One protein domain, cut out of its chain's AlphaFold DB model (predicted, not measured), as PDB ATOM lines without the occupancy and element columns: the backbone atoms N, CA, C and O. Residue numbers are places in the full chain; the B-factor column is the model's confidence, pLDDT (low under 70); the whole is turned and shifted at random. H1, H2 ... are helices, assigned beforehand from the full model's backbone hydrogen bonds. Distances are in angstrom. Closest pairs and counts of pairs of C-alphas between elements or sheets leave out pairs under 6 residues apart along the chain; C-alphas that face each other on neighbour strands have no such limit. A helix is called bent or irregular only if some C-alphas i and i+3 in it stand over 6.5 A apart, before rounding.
ATOM      1  N   ASN A 182     137.821 136.981 119.296       85.31
ATOM      2  CA  ASN A 182     139.247 137.309 119.183       85.31
ATOM      3  C   ASN A 182     139.789 138.019 120.433       85.31
ATOM      4  O   ASN A 182     140.943 137.815 120.797       85.31
ATOM      5  N   GLU A 183     138.960 138.832 121.085       85.31
ATOM      6  CA  GLU A 183     139.314 139.532 122.320       85.31
ATOM      7  C   GLU A 183     139.215 138.606 123.537       85.31
ATOM      8  O   GLU A 183     140.046 138.705 124.435       85.31
ATOM      9  N   CYS A 184     138.285 137.642 123.540       82.31
ATOM     10  CA  CYS A 184     138.158 136.651 124.616       82.31
ATOM     11  C   CYS A 184     139.456 135.866 124.879       82.31
ATOM     12  O   CYS A 184     139.699 135.476 126.013       82.31
ATOM     13  N   TYR A 185     140.307 135.652 123.866       76.69
ATOM     14  CA  TYR A 185     141.575 134.925 124.030       76.69
ATOM     15  C   TYR A 185     142.671 135.708 124.757       76.69
ATOM     16  O   TYR A 185     143.643 135.113 125.217       76.69
ATOM     17  N   VAL A 186     142.557 137.035 124.811       79.88
ATOM     18  CA  VAL A 186     143.597 137.917 125.365       79.88
ATOM     19  C   VAL A 186     143.118 138.697 126.582       79.88
ATOM     20  O   VAL A 186     143.936 139.180 127.362       79.88
ATOM     21  N   GLN A 187     141.805 138.833 126.753       76.00
ATOM     22  CA  GLN A 187     141.205 139.583 127.841       76.00
ATOM     23  C   GLN A 187     141.361 138.819 129.166       76.00
ATOM     24  O   GLN A 187     140.786 137.754 129.355       76.00
ATOM     25  N   THR A 188     142.127 139.386 130.098       77.50
ATOM     26  CA  THR A 188     142.385 138.808 131.431       77.50
ATOM     27  C   THR A 188     141.558 139.446 132.544       77.50
ATOM     28  O   THR A 188     141.576 138.975 133.678       77.50
ATOM     29  N   THR A 189     140.840 140.524 132.234       79.44
ATOM     30  CA  THR A 189     140.012 141.281 133.173       79.44
ATOM     31  C   THR A 189     138.621 141.489 132.596       79.44
ATOM     32  O   THR A 189     138.466 141.685 131.389       79.44
ATOM     33  N   GLU A 190     137.608 141.480 133.455       83.75
ATOM     34  CA  GLU A 190     136.252 141.852 133.063       83.75
ATOM     35  C   GLU A 190     136.201 143.301 132.557       83.75
ATOM     36  O   GLU A 190     136.965 144.166 132.991       83.75
ATOM     37  N   VAL A 191     135.316 143.552 131.592       83.62
ATOM     38  CA  VAL A 191     135.059 144.888 131.057       83.62
ATOM     39  C   VAL A 191     133.575 145.172 131.241       83.62
ATOM     40  O   VAL A 191     132.762 144.712 130.439       83.62
ATOM     41  N   ASP A 192     133.231 145.965 132.255       86.44
ATOM     42  CA  ASP A 192     131.849 146.199 132.707       86.44
ATOM     43  C   ASP A 192     130.884 146.588 131.579       86.44
ATOM     44  O   ASP A 192     129.745 146.132 131.524       86.44
ATOM     45  N   ARG A 193     131.350 147.389 130.611       88.06
ATOM     46  CA  ARG A 193     130.530 147.841 129.470       88.06
ATOM     47  C   ARG A 193     130.069 146.704 128.550       88.06
ATOM     48  O   ARG A 193     129.105 146.875 127.812       88.06
ATOM     49  N   ASN A 194     130.788 145.583 128.550       87.88
ATOM     50  CA  ASN A 194     130.496 144.427 127.711       87.88
ATOM     51  C   ASN A 194     129.638 143.392 128.452       87.88
ATOM     52  O   ASN A 194     129.196 142.437 127.819       87.88
ATOM     53  N   VAL A 195     129.406 143.533 129.758       89.25
ATOM     54  CA  VAL A 195     128.626 142.570 130.548       89.25
ATOM     55  C   VAL A 195     127.162 142.601 130.111       89.25
ATOM     56  O   VAL A 195     126.571 143.670 129.923       89.25
ATOM     57  N   ARG A 196     126.557 141.426 129.914       89.81
ATOM     58  CA  ARG A 196     125.134 141.323 129.581       89.81
ATOM     59  C   ARG A 196     124.279 141.640 130.801       89.81
ATOM     60  O   ARG A 196     124.557 141.198 131.908       89.81
ATOM     61  N   ASN A 197     123.221 142.404 130.593       90.62
ATOM     62  CA  ASN A 197     122.256 142.793 131.606       90.62
ATOM     63  C   ASN A 197     120.845 142.751 131.007       90.62
ATOM     64  O   ASN A 197     120.668 142.527 129.814       90.62
ATOM     65  N   TYR A 198     119.835 142.965 131.845       90.69
ATOM     66  CA  TYR A 198     118.437 142.885 131.423       90.69
ATOM     67  C   TYR A 198     118.109 143.815 130.239       90.69
ATOM     68  O   TYR A 198     117.394 143.422 129.326       90.69
ATOM     69  N   ILE A 199     118.675 145.026 130.239       92.25
ATOM     70  CA  ILE A 199     118.398 146.059 129.234       92.25
ATOM     71  C   ILE A 199     119.053 145.682 127.906       92.25
ATOM     72  O   ILE A 199     118.368 145.554 126.900       92.25
ATOM     73  N   ASN A 200     120.364 145.425 127.906       91.81
ATOM     74  CA  ASN A 200     121.071 145.122 126.663       91.81
ATOM     75  C   ASN A 200     120.655 143.779 126.051       91.81
ATOM     76  O   ASN A 200     120.757 143.619 124.840       91.81
ATOM     77  N   TYR A 201     120.170 142.839 126.864       92.06
ATOM     78  CA  TYR A 201     119.603 141.589 126.385       92.06
ATOM     79  C   TYR A 201     118.261 141.818 125.685       92.06
ATOM     80  O   TYR A 201     118.041 141.250 124.621       92.06
ATOM     81  N   ALA A 202     117.395 142.678 126.231       91.94
ATOM     82  CA  ALA A 202     116.156 143.072 125.564       91.94
ATOM     83  C   ALA A 202     116.439 143.791 124.233       91.94
ATOM     84  O   ALA A 202     115.865 143.417 123.213       91.94
ATOM     85  N   ASP A 203     117.396 144.724 124.214       93.00
ATOM     86  CA  ASP A 203     117.835 145.393 122.982       93.00
ATOM     87  C   ASP A 203     118.367 144.376 121.948       93.00
ATOM     88  O   ASP A 203     118.068 144.455 120.757       93.00
ATOM     89  N   ASP A 204     119.140 143.379 122.397       92.25
ATOM     90  CA  ASP A 204     119.694 142.323 121.543       92.25
ATOM     91  C   ASP A 204     118.614 141.407 120.940       92.25
ATOM     92  O   ASP A 204     118.777 140.932 119.811       92.25
ATOM     93  N   LEU A 205     117.515 141.181 121.666       92.19
ATOM     94  CA  LEU A 205     116.348 140.450 121.165       92.19
ATOM     95  C   LEU A 205     115.591 141.249 120.100       92.19
ATOM     96  O   LEU A 205     115.138 140.666 119.116       92.19
ATOM     97  N   GLU A 206     115.483 142.569 120.259       92.50
ATOM     98  CA  GLU A 206     114.843 143.443 119.267       92.50
ATOM     99  C   GLU A 206     115.649 143.539 117.966       92.50
ATOM    100  O   GLU A 206     115.069 143.566 116.880       92.50
ATOM    101  N   ILE A 207     116.984 143.546 118.060       90.75
ATOM    102  CA  ILE A 207     117.877 143.545 116.892       90.75
ATOM    103  C   ILE A 207     117.692 142.267 116.057       90.75
ATOM    104  O   ILE A 207     117.778 142.328 114.832       90.75
ATOM    105  N   ASN A 208     117.433 141.123 116.702       86.38
ATOM    106  CA  ASN A 208     117.180 139.825 116.061       86.38
ATOM    107  C   ASN A 208     118.259 139.394 115.035       86.38
ATOM    108  O   ASN A 208     117.981 138.713 114.045       86.38
ATOM    109  N   GLU A 209     119.517 139.786 115.267       88.88
ATOM    110  CA  GLU A 209     120.666 139.400 114.442       88.88
ATOM    111  C   GLU A 209     121.762 138.724 115.274       88.88
ATOM    112  O   GLU A 209     122.642 139.369 115.851       88.88
ATOM    113  N   VAL A 210     121.779 137.389 115.244       87.06
ATOM    114  CA  VAL A 210     122.734 136.545 115.990       87.06
ATOM    115  C   VAL A 210     124.199 136.911 115.716       87.06
ATOM    116  O   VAL A 210     125.048 136.841 116.604       87.06
ATOM    117  N   LEU A 211     124.517 137.326 114.485       87.06
ATOM    118  CA  LEU A 211     125.875 137.716 114.093       87.06
ATOM    119  C   LEU A 211     126.366 138.989 114.794       87.06
ATOM    120  O   LEU A 211     127.578 139.187 114.861       87.06
ATOM    121  N   LEU A 212     125.464 139.835 115.292       85.75
ATOM    122  CA  LEU A 212     125.787 141.079 115.993       85.75
ATOM    123  C   LEU A 212     125.657 140.947 117.513       85.75
ATOM    124  O   LEU A 212     126.402 141.603 118.239       85.75
ATOM    125  N   THR A 213     124.743 140.100 117.992       87.38
ATOM    126  CA  THR A 213     124.366 140.042 119.415       87.38
ATOM    127  C   THR A 213     124.826 138.760 120.123       87.38
ATOM    128  O   THR A 213     125.079 138.757 121.332       87.38
ATOM    129  N   GLY A 214     124.968 137.657 119.380       86.31
ATOM    130  CA  GLY A 214     125.177 136.316 119.939       86.31
ATOM    131  C   GLY A 214     123.934 135.709 120.601       86.31
ATOM    132  O   GLY A 214     124.044 134.673 121.255       86.31
ATOM    133  N   VAL A 215     122.769 136.345 120.455       90.00
ATOM    134  CA  VAL A 215     121.482 135.876 120.983       90.00
ATOM    135  C   VAL A 215     120.663 135.327 119.819       90.00
ATOM    136  O   VAL A 215     120.460 136.033 118.835       90.00
ATOM    137  N   LYS A 216     120.240 134.063 119.911       88.75
ATOM    138  CA  LYS A 216     119.356 133.406 118.938       88.75
ATOM    139  C   LYS A 216     117.910 133.856 119.133       88.75
ATOM    140  O   LYS A 216     117.247 134.212 118.169       88.75
ATOM    141  N   GLU A 217     117.445 133.808 120.378       89.19
ATOM    142  CA  GLU A 217     116.057 134.065 120.762       89.19
ATOM    143  C   GLU A 217     115.937 134.308 122.276       89.19
ATOM    144  O   GLU A 217     116.934 134.287 123.008       89.19
ATOM    145  N   SER A 218     114.714 134.551 122.759       88.75
ATOM    146  CA  SER A 218     114.458 134.664 124.196       88.75
ATOM    147  C   SER A 218     114.670 133.313 124.873       88.75
ATOM    148  O   SER A 218     114.127 132.301 124.441       88.75
ATOM    149  N   CYS A 219     115.437 133.299 125.958       85.38
ATOM    150  CA  CYS A 219     115.654 132.097 126.750       85.38
ATOM    151  C   CYS A 219     114.350 131.689 127.450       85.38
ATOM    152  O   CYS A 219     113.737 132.511 128.136       85.38
ATOM    153  N   VAL A 220     113.959 130.418 127.314       82.19
ATOM    154  CA  VAL A 220     112.721 129.861 127.898       82.19
ATOM    155  C   VAL A 220     112.698 130.016 129.423       82.19
ATOM    156  O   VAL A 220     111.661 130.284 130.023       82.19
ATOM    157  N   TRP A 221     113.867 129.955 130.063       76.44
ATOM    158  CA  TRP A 221     114.006 130.091 131.512       76.44
ATOM    159  C   TRP A 221     113.602 131.469 132.058       76.44
ATOM    160  O   TRP A 221     113.299 131.581 133.245       76.44
ATOM    161  N   ASN A 222     113.546 132.509 131.218       81.94
ATOM    162  CA  ASN A 222     113.106 133.846 131.634       81.94
ATOM    163  C   ASN A 222     111.611 133.905 132.003       81.94
ATOM    164  O   ASN A 222     111.173 134.892 132.589       81.94
ATOM    165  N   GLU A 223     110.821 132.876 131.677       77.38
ATOM    166  CA  GLU A 223     109.417 132.781 132.101       77.38
ATOM    167  C   GLU A 223     109.268 132.525 133.613       77.38
ATOM    168  O   GLU A 223     108.211 132.781 134.196       77.38
ATOM    169  N   ILE A 224     110.324 132.049 134.279       73.62
ATOM    170  CA  ILE A 224     110.321 131.795 135.720       73.62
ATOM    171  C   ILE A 224     110.493 133.122 136.466       73.62
ATOM    172  O   ILE A 224     111.510 133.796 136.346       73.62
ATOM    173  N   SER A 225     109.533 133.471 137.328       69.31
ATOM    174  CA  SER A 225     109.478 134.774 138.017       69.31
ATOM    175  C   SER A 225     110.707 135.138 138.867       69.31
ATOM    176  O   SER A 225     110.893 136.303 139.203       69.31
ATOM    177  N   SER A 226     111.513 134.153 139.269       72.50
ATOM    178  CA  SER A 226     112.715 134.314 140.099       72.50
ATOM    179  C   SER A 226     114.029 134.077 139.343       72.50
ATOM    180  O   SER A 226     115.089 134.018 139.971       72.50
ATOM    181  N   PHE A 227     113.980 133.928 138.018       74.44
ATOM    182  CA  PHE A 227     115.150 133.658 137.191       74.44
ATOM    183  C   PHE A 227     115.212 134.619 136.008       74.44
ATOM    184  O   PHE A 227     114.229 134.843 135.310       74.44
ATOM    185  N   HIS A 228     116.406 135.140 135.740       82.56
ATOM    186  CA  HIS A 228     116.699 135.774 134.464       82.56
ATOM    187  C   HIS A 228     118.066 135.331 133.963       82.56
ATOM    188  O   HIS A 228     119.046 135.299 134.712       82.56
ATOM    189  N   VAL A 229     118.167 135.054 132.665       80.62
ATOM    190  CA  VAL A 229     119.360 134.449 132.065       80.62
ATOM    191  C   VAL A 229     120.632 135.298 132.218       80.62
ATOM    192  O   VAL A 229     121.736 134.748 132.216       80.62
ATOM    193  N   THR A 230     120.484 136.616 132.388       84.56
ATOM    194  CA  THR A 230     121.587 137.573 132.610       84.56
ATOM    195  C   THR A 230     121.885 137.870 134.081       84.56
ATOM    196  O   THR A 230     122.778 138.657 134.353       84.56
ATOM    197  N   GLN A 231     121.095 137.364 135.030       78.38
ATOM    198  CA  GLN A 231     121.308 137.597 136.467       78.38
ATOM    199  C   GLN A 231     121.726 136.314 137.184       78.38
ATOM    200  O   GLN A 231     122.517 136.348 138.123       78.38
ATOM    201  N   ASN A 232     121.208 135.178 136.722       72.44
ATOM    202  CA  ASN A 232     121.429 133.877 137.323       72.44
ATOM    203  C   ASN A 232     122.529 133.143 136.553       72.44
ATOM    204  O   ASN A 232     122.288 132.491 135.530       72.44
ATOM    205  N   TYR A 233     123.752 133.277 137.055       67.75
ATOM    206  CA  TYR A 233     124.918 132.591 136.521       67.75
ATOM    207  C   TYR A 233     125.046 131.209 137.155       67.75
ATOM    208  O   TYR A 233     125.016 131.070 138.375       67.75
ATOM    209  N   CYS A 234     125.213 130.199 136.310       61.84
ATOM    210  CA  CYS A 234     125.786 128.929 136.715       61.84
ATOM    211  C   CYS A 234     127.089 128.792 135.935       61.84
ATOM    212  O   CYS A 234     127.134 129.165 134.763       61.84
ATOM    213  N   VAL A 235     128.139 128.378 136.627       59.94
ATOM    214  CA  VAL A 235     129.428 128.019 136.044       59.94
ATOM    215  C   VAL A 235     129.681 126.586 136.453       59.94
ATOM    216  O   VAL A 235     129.423 126.217 137.607       59.94
ATOM    217  N   ASP A 236     130.158 125.772 135.523       57.03
ATOM    218  CA  ASP A 236     130.461 124.388 135.821       57.03
ATOM    219  C   ASP A 236     131.752 124.330 136.639       57.03
ATOM    220  O   ASP A 236     132.853 124.229 136.115       57.03
TER     221      ASP A 236
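This is residues 182 to 236 of the 310 residues of the protein "Ribosomal protein" of Acyrthosiphon pisum (UniProt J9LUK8). Little regular structure is formed here: a loose chain made mostly of loops, with one longer helix, H1, at one side of the body, the short H2 near it, the short H3 apart from both, and residues 182 to 194 sticking out as a free arm. The printed part has 55 residues with three named helices, H1, H2, H3 in chain order, and no named strand; the class is all helix, with 18 residues in named elements. The whole is loose, radius of gyration of the C-alphas 12.7 A, spanning 36 by 27 by 20 A.

Start at H1, residues 198 to 207, where every O i to N i+4 pair is within hydrogen-bond range. H2, residues 210 to 213, is close but not clearly touching: its closest C-alphas to H1, Asp 204 and Thr 213, are 5.6 A apart. H3, residues 220 to 223, is apart from H1 and H2. H2 and H3 are too short for such pairs; of O i to N i+3 pairs, H2 has 0 of 1 within range, H3 1 of 1.

Find C-alpha 198 at (118.437, 142.885, 131.423); H1 runs 14.6 A to C-alpha 207. H2 spans 5.2 A. H3 spans 6.1 A, neither bent nor irregular, but only just, ending at (109.417, 132.781, 132.101).

The farthest C-alphas, Val 186 and Ser 225, are 36.5 A apart. The printed part has no cut; H1 to H2 is a tight link, H2 to H3 short. Residues 225 and 233 to 236 have pLDDT under 70.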